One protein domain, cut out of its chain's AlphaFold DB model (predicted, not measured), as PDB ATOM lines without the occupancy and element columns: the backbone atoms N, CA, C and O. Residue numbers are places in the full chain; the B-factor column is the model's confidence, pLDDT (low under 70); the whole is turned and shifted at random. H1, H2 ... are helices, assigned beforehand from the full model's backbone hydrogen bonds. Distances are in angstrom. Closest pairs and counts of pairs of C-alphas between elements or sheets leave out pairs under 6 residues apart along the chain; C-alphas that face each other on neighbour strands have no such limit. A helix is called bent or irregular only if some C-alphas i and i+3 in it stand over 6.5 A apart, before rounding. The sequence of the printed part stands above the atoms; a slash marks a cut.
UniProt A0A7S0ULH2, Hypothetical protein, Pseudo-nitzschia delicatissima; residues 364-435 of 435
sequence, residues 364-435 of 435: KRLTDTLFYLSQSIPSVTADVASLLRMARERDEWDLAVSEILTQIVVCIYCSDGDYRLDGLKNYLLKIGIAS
ATOM      1  N   LYS A 364      -5.386  32.810 150.271       88.81
ATOM      2  CA  LYS A 364      -5.141  33.939 149.373       88.81
ATOM      3  C   LYS A 364      -4.509  35.106 150.132       88.81
ATOM      4  O   LYS A 364      -3.490  35.609 149.694       88.81
ATOM      5  N   ARG A 365      -5.055  35.481 151.290       88.62
ATOM      6  CA  ARG A 365      -4.528  36.595 152.092       88.62
ATOM      7  C   ARG A 365      -3.120  36.352 152.617       88.62
ATOM      8  O   ARG A 365      -2.300  37.257 152.533       88.62
ATOM      9  N   LEU A 366      -2.830  35.156 153.129       88.81
ATOM     10  CA  LEU A 366      -1.471  34.819 153.563       88.81
ATOM     11  C   LEU A 366      -0.497  34.839 152.383       88.81
ATOM     12  O   LEU A 366       0.605  35.347 152.520       88.81
ATOM     13  N   THR A 367      -0.931  34.367 151.214       92.12
ATOM     14  CA  THR A 367      -0.133  34.419 149.980       92.12
ATOM     15  C   THR A 367       0.115  35.861 149.532       92.12
ATOM     16  O   THR A 367       1.248  36.222 149.238       92.12
ATOM     17  N   ASP A 368      -0.917  36.707 149.529       93.50
ATOM     18  CA  ASP A 368      -0.804  38.128 149.181       93.50
ATOM     19  C   ASP A 368       0.128  38.855 150.172       93.50
ATOM     20  O   ASP A 368       0.975  39.644 149.765       93.50
ATOM     21  N   THR A 369       0.030  38.533 151.469       91.38
ATOM     22  CA  THR A 369       0.916  39.066 152.522       91.38
ATOM     23  C   THR A 369       2.355  38.597 152.326       91.38
ATOM     24  O   THR A 369       3.282  39.390 152.453       91.38
ATOM     25  N   LEU A 370       2.546  37.327 151.969       94.56
ATOM     26  CA  LEU A 370       3.855  36.754 151.688       94.56
ATOM     27  C   LEU A 370       4.534  37.465 150.514       94.56
ATOM     28  O   LEU A 370       5.672  37.896 150.649       94.56
ATOM     29  N   PHE A 371       3.821  37.647 149.397       94.75
ATOM     30  CA  PHE A 371       4.338  38.373 148.231       94.75
ATOM     31  C   PHE A 371       4.515  39.869 148.484       94.75
ATOM     32  O   PHE A 371       5.334  40.508 147.828       94.75
ATOM     33  N   TYR A 372       3.749  40.451 149.403       94.31
ATOM     34  CA  TYR A 372       3.965  41.825 149.836       94.31
ATOM     35  C   TYR A 372       5.271  41.952 150.627       94.31
ATOM     36  O   TYR A 372       6.105  42.788 150.299       94.31
ATOM     37  N   LEU A 373       5.485  41.088 151.623       93.62
ATOM     38  CA  LEU A 373       6.708  41.091 152.429       93.62
ATOM     39  C   LEU A 373       7.941  40.704 151.600       93.62
ATOM     40  O   LEU A 373       9.006  41.293 151.771       93.62
ATOM     41  N   SER A 374       7.805  39.772 150.652       95.38
ATOM     42  CA  SER A 374       8.922  39.347 149.805       95.38
ATOM     43  C   SER A 374       9.444  40.464 148.897       95.38
ATOM     44  O   SER A 374      10.604  40.423 148.504       95.38
ATOM     45  N   GLN A 375       8.644  41.497 148.596       94.94
ATOM     46  CA  GLN A 375       9.111  42.654 147.817       94.94
ATOM     47  C   GLN A 375      10.234  43.423 148.518       94.94
ATOM     48  O   GLN A 375      11.034  44.072 147.846       94.94
ATOM     49  N   SER A 376      10.328  43.331 149.848       94.81
ATOM     50  CA  SER A 376      11.441  43.898 150.612       94.81
ATOM     51  C   SER A 376      12.754  43.136 150.403       94.81
ATOM     52  O   SER A 376      13.816  43.697 150.655       94.81
ATOM     53  N   ILE A 377      12.696  41.890 149.912       94.81
ATOM     54  CA  ILE A 377      13.853  41.025 149.654       94.81
ATOM     55  C   ILE A 377      13.737  40.457 148.224       94.81
ATOM     56  O   ILE A 377      13.278  39.324 148.028       94.81
ATOM     57  N   PRO A 378      14.127  41.229 147.189       92.00
ATOM     58  CA  PRO A 378      13.885  40.865 145.791       92.00
ATOM     59  C   PRO A 378      14.456  39.501 145.385       92.00
ATOM     60  O   PRO A 378      13.815  38.789 144.614       92.00
ATOM     61  N   SER A 379      15.610  39.111 145.941       93.50
ATOM     62  CA  SER A 379      16.248  37.811 145.687       93.50
ATOM     63  C   SER A 379      15.359  36.631 146.089       93.50
ATOM     64  O   SER A 379      15.298  35.639 145.374       93.50
ATOM     65  N   VAL A 380      14.597  36.767 147.175       93.75
ATOM     66  CA  VAL A 380      13.772  35.688 147.736       93.75
ATOM     67  C   VAL A 380      12.432  35.548 147.002       93.75
ATOM     68  O   VAL A 380      11.834  34.476 146.995       93.75
ATOM     69  N   THR A 381      11.943  36.591 146.321       95.31
ATOM     70  CA  THR A 381      10.607  36.565 145.687       95.31
ATOM     71  C   THR A 381      10.469  35.480 144.609       95.31
ATOM     72  O   THR A 381       9.421  34.832 144.515       95.31
ATOM     73  N   ALA A 382      11.511  35.255 143.802       95.00
ATOM     74  CA  ALA A 382      11.501  34.208 142.778       95.00
ATOM     75  C   ALA A 382      11.460  32.801 143.403       95.00
ATOM     76  O   ALA A 382      10.674  31.948 142.971       95.00
ATOM     77  N   ASP A 383      12.233  32.592 144.470       95.44
ATOM     78  CA  ASP A 383      12.302  31.323 145.198       95.44
ATOM     79  C   ASP A 383      10.985  31.007 145.904       95.44
ATOM     80  O   ASP A 383      10.488  29.884 145.817       95.44
ATOM     81  N   VAL A 384      10.351  32.015 146.508       95.75
ATOM     82  CA  VAL A 384       9.017  31.901 147.117       95.75
ATOM     83  C   VAL A 384       7.991  31.420 146.094       95.75
ATOM     84  O   VAL A 384       7.240  30.479 146.359       95.75
ATOM     85  N   ALA A 385       7.966  32.020 144.901       95.19
ATOM     86  CA  ALA A 385       7.041  31.614 143.845       95.19
ATOM     87  C   ALA A 385       7.289  30.165 143.384       95.19
ATOM     88  O   ALA A 385       6.333  29.419 143.139       95.19
ATOM     89  N   SER A 386       8.558  29.757 143.295       96.62
ATOM     90  CA  SER A 386       8.960  28.388 142.950       96.62
ATOM     91  C   SER A 386       8.545  27.376 144.029       96.62
ATOM     92  O   SER A 386       7.885  26.375 143.724       96.62
ATOM     93  N   LEU A 387       8.833  27.669 145.301       96.12
ATOM     94  CA  LEU A 387       8.465  26.840 146.454       96.12
ATOM     95  C   LEU A 387       6.950  26.668 146.566       96.12
ATOM     96  O   LEU A 387       6.471  25.543 146.718       96.12
ATOM     97  N   LEU A 388       6.179  27.748 146.413       94.75
ATOM     98  CA  LEU A 388       4.718  27.677 146.433       94.75
ATOM     99  C   LEU A 388       4.158  26.847 145.271       94.75
ATOM    100  O   LEU A 388       3.183  26.115 145.456       94.75
ATOM    101  N   ARG A 389       4.771  26.906 144.080       96.00
ATOM    102  CA  ARG A 389       4.381  26.037 142.957       96.00
ATOM    103  C   ARG A 389       4.605  24.561 143.302       96.00
ATOM    104  O   ARG A 389       3.674  23.775 143.145       96.00
ATOM    105  N   MET A 390       5.770  24.204 143.846       96.56
ATOM    106  CA  MET A 390       6.053  22.825 144.279       96.56
ATOM    107  C   MET A 390       5.121  22.362 145.408       96.56
ATOM    108  O   MET A 390       4.612  21.242 145.375       96.56
ATOM    109  N   ALA A 391       4.848  23.224 146.388       95.12
ATOM    110  CA  ALA A 391       3.933  22.920 147.485       95.12
ATOM    111  C   ALA A 391       2.501  22.683 146.989       95.12
ATOM    112  O   ALA A 391       1.806  21.791 147.478       95.12
ATOM    113  N   ARG A 392       2.071  23.436 145.968       93.44
ATOM    114  CA  ARG A 392       0.780  23.229 145.305       93.44
ATOM    115  C   ARG A 392       0.683  21.862 144.640       93.44
ATOM    116  O   ARG A 392      -0.371  21.238 144.710       93.44
ATOM    117  N   GLU A 393       1.754  21.410 143.994       95.75
ATOM    118  CA  GLU A 393       1.811  20.096 143.339       95.75
ATOM    119  C   GLU A 393       1.772  18.938 144.346       95.75
ATOM    120  O   GLU A 393       1.285  17.857 144.017       95.75
ATOM    121  N   ARG A 394       2.242  19.170 145.579       95.69
ATOM    122  CA  ARG A 394       2.272  18.178 146.668       95.69
ATOM    123  C   ARG A 394       1.075  18.230 147.619       95.69
ATOM    124  O   ARG A 394       1.022  17.423 148.536       95.69
ATOM    125  N   ASP A 395       0.131  19.145 147.406       90.69
ATOM    126  CA  ASP A 395      -0.982  19.421 148.333       90.69
ATOM    127  C   ASP A 395      -0.510  19.841 149.749       90.69
ATOM    128  O   ASP A 395      -1.193  19.639 150.748       90.69
ATOM    129  N   GLU A 396       0.667  20.475 149.833       93.31
ATOM    130  CA  GLU A 396       1.298  20.970 151.071       93.31
ATOM    131  C   GLU A 396       1.330  22.512 151.106       93.31
ATOM    132  O   GLU A 396       2.205  23.131 151.707       93.31
ATOM    133  N   TRP A 397       0.367  23.157 150.441       90.50
ATOM    134  CA  TRP A 397       0.320  24.617 150.286       90.50
ATOM    135  C   TRP A 397       0.289  25.371 151.620       90.50
ATOM    136  O   TRP A 397       1.030  26.332 151.793       90.50
ATOM    137  N   ASP A 398      -0.571  24.948 152.551       89.00
ATOM    138  CA  ASP A 398      -0.766  25.639 153.833       89.00
ATOM    139  C   ASP A 398       0.518  25.605 154.678       89.00
ATOM    140  O   ASP A 398       0.931  26.625 155.229       89.00
ATOM    141  N   LEU A 399       1.199  24.453 154.673       88.19
ATOM    142  CA  LEU A 399       2.496  24.267 155.310       88.19
ATOM    143  C   LEU A 399       3.551  25.199 154.705       88.19
ATOM    144  O   LEU A 399       4.142  26.005 155.419       88.19
ATOM    145  N   ALA A 400       3.718  25.159 153.383       93.38
ATOM    146  CA  ALA A 400       4.717  25.981 152.711       93.38
ATOM    147  C   ALA A 400       4.480  27.481 152.929       93.38
ATOM    148  O   ALA A 400       5.420  28.212 153.218       93.38
ATOM    149  N   VAL A 401       3.231  27.954 152.851       92.69
ATOM    150  CA  VAL A 401       2.921  29.366 153.123       92.69
ATOM    151  C   VAL A 401       3.328  29.750 154.544       92.69
ATOM    152  O   VAL A 401       3.943  30.796 154.721       92.69
ATOM    153  N   SER A 402       3.023  28.922 155.546       88.31
ATOM    154  CA  SER A 402       3.360  29.219 156.943       88.31
ATOM    155  C   SER A 402       4.869  29.234 157.218       88.31
ATOM    156  O   SER A 402       5.366  30.151 157.876       88.31
ATOM    157  N   GLU A 403       5.616  28.269 156.671       91.19
ATOM    158  CA  GLU A 403       7.068  28.176 156.834       91.19
ATOM    159  C   GLU A 403       7.769  29.346 156.148       91.19
ATOM    160  O   GLU A 403       8.560  30.049 156.777       91.19
ATOM    161  N   ILE A 404       7.427  29.608 154.884       95.06
ATOM    162  CA  ILE A 404       8.040  30.686 154.106       95.06
ATOM    163  C   ILE A 404       7.675  32.045 154.716       95.06
ATOM    164  O   ILE A 404       8.536  32.915 154.828       95.06
ATOM    165  N   LEU A 405       6.433  32.239 155.175       92.94
ATOM    166  CA  LEU A 405       6.039  33.481 155.846       92.94
ATOM    167  C   LEU A 405       6.844  33.701 157.127       92.94
ATOM    168  O   LEU A 405       7.322  34.809 157.352       92.94
ATOM    169  N   THR A 406       7.046  32.648 157.924       92.50
ATOM    170  CA  THR A 406       7.884  32.719 159.128       92.50
ATOM    171  C   THR A 406       9.318  33.111 158.771       92.50
ATOM    172  O   THR A 406       9.871  34.012 159.396       92.50
ATOM    173  N   GLN A 407       9.903  32.487 157.745       94.00
ATOM    174  CA  GLN A 407      11.261  32.792 157.289       94.00
ATOM    175  C   GLN A 407      11.391  34.240 156.813       94.00
ATOM    176  O   GLN A 407      12.293  34.942 157.257       94.00
ATOM    177  N   ILE A 408      10.461  34.722 155.983       95.19
ATOM    178  CA  ILE A 408      10.482  36.108 155.494       95.19
ATOM    179  C   ILE A 408      10.330  37.100 156.652       95.19
ATOM    180  O   ILE A 408      11.038  38.102 156.689       95.19
ATOM    181  N   VAL A 409       9.447  36.831 157.617       94.25
ATOM    182  CA  VAL A 409       9.304  37.688 158.803       94.25
ATOM    183  C   VAL A 409      10.601  37.713 159.612       94.25
ATOM    184  O   VAL A 409      11.035  38.794 160.003       94.25
ATOM    185  N   VAL A 410      11.253  36.567 159.820       94.94
ATOM    186  CA  VAL A 410      12.559  36.518 160.498       94.94
ATOM    187  C   VAL A 410      13.598  37.332 159.722       94.94
ATOM    188  O   VAL A 410      14.249  38.177 160.319       94.94
ATOM    189  N   CYS A 411      13.695  37.174 158.401       94.50
ATOM    190  CA  CYS A 411      14.644  37.936 157.582       94.50
ATOM    191  C   CYS A 411      14.394  39.453 157.582       94.50
ATOM    192  O   CYS A 411      15.335  40.218 157.406       94.50
ATOM    193  N   ILE A 412      13.142  39.902 157.725       95.31
ATOM    194  CA  ILE A 412      12.801  41.335 157.708       95.31
ATOM    195  C   ILE A 412      12.951  41.971 159.094       95.31
ATOM    196  O   ILE A 412      13.351  43.130 159.188       95.31
ATOM    197  N   TYR A 413      12.565  41.259 160.157       95.50
ATOM    198  CA  TYR A 413      12.396  41.853 161.487       95.50
ATOM    199  C   TYR A 413      13.454  41.426 162.506       95.50
ATOM    200  O   TYR A 413      13.654  42.162 163.473       95.50
ATOM    201  N   CYS A 414      14.124  40.285 162.328       96.12
ATOM    202  CA  CYS A 414      15.218  39.871 163.207       96.12
ATOM    203  C   CYS A 414      16.541  40.454 162.699       96.12
ATOM    204  O   CYS A 414      16.849  40.382 161.513       96.12
ATOM    205  N   SER A 415      17.319  41.042 163.607       95.88
ATOM    206  CA  SER A 415      18.666  41.540 163.296       95.88
ATOM    207  C   SER A 415      19.667  40.383 163.235       95.88
ATOM    208  O   SER A 415      19.427  39.327 163.825       95.88
ATOM    209  N   ASP A 416      20.811  40.583 162.581       94.50
ATOM    210  CA  ASP A 416      21.908  39.616 162.644       94.50
ATOM    211  C   ASP A 416      22.317  39.384 164.109       94.50
ATOM    212  O   ASP A 416      22.573  40.326 164.859       94.50
ATOM    213  N   GLY A 417      22.322  38.118 164.537       94.44
ATOM    214  CA  GLY A 417      22.577  37.736 165.930       94.44
ATOM    215  C   GLY A 417      21.352  37.746 166.856       94.44
ATOM    216  O   GLY A 417      21.495  37.484 168.051       94.44
ATOM    217  N   ASP A 418      20.139  37.987 166.347       94.38
ATOM    218  CA  ASP A 418      18.898  37.857 167.125       94.38
ATOM    219  C   ASP A 418      18.485  36.380 167.303       94.38
ATOM    220  O   ASP A 418      17.482  35.898 166.769       94.38
ATOM    221  N   TYR A 419      19.276  35.638 168.086       92.62
ATOM    222  CA  TYR A 419      19.015  34.230 168.420       92.62
ATOM    223  C   TYR A 419      17.772  34.046 169.301       92.62
ATOM    224  O   TYR A 419      17.231  32.943 169.395       92.62
ATOM    225  N   ARG A 420      17.322  35.120 169.960       92.88
ATOM    226  CA  ARG A 420      16.135  35.121 170.823       92.88
ATOM    227  C   ARG A 420      14.846  35.359 170.045       92.88
ATOM    228  O   ARG A 420      13.771  35.149 170.605       92.88
ATOM    229  N   LEU A 421      14.952  35.719 168.763       94.06
ATOM    230  CA  LEU A 421      13.827  36.043 167.890       94.06
ATOM    231  C   LEU A 421      12.996  37.213 168.450       94.06
ATOM    232  O   LEU A 421      11.765  37.222 168.333       94.06
ATOM    233  N   ASP A 422      13.660  38.198 169.059       94.69
ATOM    234  CA  ASP A 422      13.019  39.389 169.624       94.69
ATOM    235  C   ASP A 422      12.319  40.208 168.520       94.69
ATOM    236  O   ASP A 422      11.208  40.710 168.720       94.69
ATOM    237  N   GLY A 423      12.896  40.265 167.315       94.06
ATOM    238  CA  GLY A 423      12.286  40.873 166.131       94.06
ATOM    239  C   GLY A 423      10.974  40.205 165.715       94.06
ATOM    240  O   GLY A 423       9.958  40.875 165.504       94.06
ATOM    241  N   LEU A 424      10.958  38.869 165.682       93.50
ATOM    242  CA  LEU A 424       9.754  38.081 165.416       93.50
ATOM    243  C   LEU A 424       8.699  38.291 166.510       93.50
ATOM    244  O   LEU A 424       7.528  38.493 166.193       93.50
ATOM    245  N   LYS A 425       9.097  38.291 167.789       92.12
ATOM    246  CA  LYS A 425       8.193  38.572 168.914       92.12
ATOM    247  C   LYS A 425       7.547  39.952 168.773       92.12
ATOM    248  O   LYS A 425       6.328  40.068 168.885       92.12
ATOM    249  N   ASN A 426       8.340  40.979 168.479       92.94
ATOM    250  CA  ASN A 426       7.851  42.344 168.276       92.94
ATOM    251  C   ASN A 426       6.910  42.445 167.071       92.94
ATOM    252  O   ASN A 426       5.895  43.138 167.140       92.94
ATOM    253  N   TYR A 427       7.201  41.721 165.986       90.75
ATOM    254  CA  TYR A 427       6.290  41.618 164.851       90.75
ATOM    255  C   TYR A 427       4.950  40.991 165.257       90.75
ATOM    256  O   TYR A 427       3.901  41.568 164.967       90.75
ATOM    257  N   LEU A 428       4.975  39.860 165.974       89.19
ATOM    258  CA  LEU A 428       3.773  39.168 166.456       89.19
ATOM    259  C   LEU A 428       2.950  40.027 167.433       89.19
ATOM    260  O   LEU A 428       1.720  40.030 167.347       89.19
ATOM    261  N   LEU A 429       3.609  40.792 168.310       88.31
ATOM    262  CA  LEU A 429       2.975  41.787 169.188       88.31
ATOM    263  C   LEU A 429       2.304  42.898 168.371       88.31
ATOM    264  O   LEU A 429       1.146  43.239 168.604       88.31
ATOM    265  N   LYS A 430       2.999  43.425 167.355       88.62
ATOM    266  CA  LYS A 430       2.492  44.500 166.490       88.62
ATOM    267  C   LYS A 430       1.232  44.099 165.721       88.62
ATOM    268  O   LYS A 430       0.378  44.947 165.474       88.62
ATOM    269  N   ILE A 431       1.112  42.828 165.341       84.25
ATOM    270  CA  ILE A 431      -0.082  42.299 164.664       84.25
ATOM    271  C   ILE A 431      -1.149  41.771 165.640       84.25
ATOM    272  O   ILE A 431      -2.202  41.318 165.192       84.25
ATOM    273  N   GLY A 432      -0.907  41.857 166.953       82.81
ATOM    274  CA  GLY A 432      -1.862  41.490 168.002       82.81
ATOM    275  C   GLY A 432      -2.034  39.984 168.213       82.81
ATOM    276  O   GLY A 432      -3.108  39.557 168.630       82.81
ATOM    277  N   ILE A 433      -1.021  39.176 167.881       75.75
ATOM    278  CA  ILE A 433      -1.047  37.715 168.075       75.75
ATOM    279  C   ILE A 433      -0.451  37.313 169.427       75.75
ATOM    280  O   ILE A 433      -0.968  36.404 170.071       75.75
ATOM    281  N   ALA A 434       0.622  37.973 169.856       63.91
ATOM    282  CA  ALA A 434       1.181  37.807 171.193       63.91
ATOM    283  C   ALA A 434       0.727  38.990 172.056       63.91
ATOM    284  O   ALA A 434       0.728  40.118 171.566       63.91
ATOM    285  N   SER A 435       0.319  38.734 173.298       53.50
ATOM    286  CA  SER A 435       0.022  39.751 174.318       53.50
ATOM    287  C   SER A 435       0.863  39.498 175.550       53.50
ATOM    288  O   SER A 435       0.832  38.325 175.988       53.50
TER     289      SER A 435
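What this domain is: This is residues 364 to 435 of the 435 residues of the protein "Hypothetical protein" of Pseudo-nitzschia delicatissima (UniProt A0A7S0ULH2). Three helices form a small up-and-down bundle, with H2 and H3 side by side as a helical hairpin and H1 packed on H3, their centres making a triangle. The fourth helix, H4, makes a steep corner with the last part of H3 and is away from H1 and H2. The printed part has 72 residues, with four named helices in the order H1, H2, H3, H4 and no named strand; the class is all helix. The whole is compact, with a radius of gyration of the C-alphas of 12.8 A and spans of 35 by 26 by 20 A.

How they stand to each other: H1, residues 364 to 374, H2, residues 378 to 393, and H3, residues 397 to 413, are an up-and-down bundle, helices side by side with each running against the one before it. H1 and H2 touch only at the corner by their link, through residues 380 to 384 of H2, with the C-alphas of Ser 374 and Thr 381 closest at 5.2 A. H1 and H3 touch and run the same way at a shallow tilt of 33 degrees, only just short of steep; their closest C-alphas, of Leu 370 and Leu 405, are 5.7 A apart. H2 and H3 form a hairpin, opposite ways at a shallow tilt of 16 degrees; residues 384 to 391 touch residues 397 to 404, closest at the C-alphas of Ala 391 and Trp 397, 4.9 A apart. H3 is the hub, touching three helices. Its residues 409 to 413 touch H4, residues 422 to 430, with the C-alphas of Tyr 413 and Gly 423 closest at 4.7 A. H3 and H4 run opposite ways at a steep tilt of 69.9 degrees, only just short of about perpendicular. H4 is apart from H1 and H2. In H1, H3 and H4 every O i to N i+4 pair is within hydrogen-bond range; in H2, 10 of 12 are.

Where its parts are: H1 begins at C-alpha 364, (-5.141, 33.939, 149.373), and is 15.1 A long. H2 measures 24.1 A and is irregular, but only just: C-alphas 379 and 382 are 6.6 A apart. H3, the longest helix by residues, measures 23.8 A and ends at C-alpha 413, (12.396, 41.853, 161.487). H4 measures 12.1 A and ends at C-alpha 430, (2.492, 44.500, 166.490).

The domain as a whole: The C-alphas of Glu 393 and Ser 435, the two farthest apart, are 36.7 A from each other. The printed part has no cut and ends at Ser 435, the chain's last residue. The links H1 to H2 and H2 to H3 are tight, and H3 to H4, 8 residues, is short. Mean pLDDT of the printed part is 91.9; residues 434 to 435 are under 70.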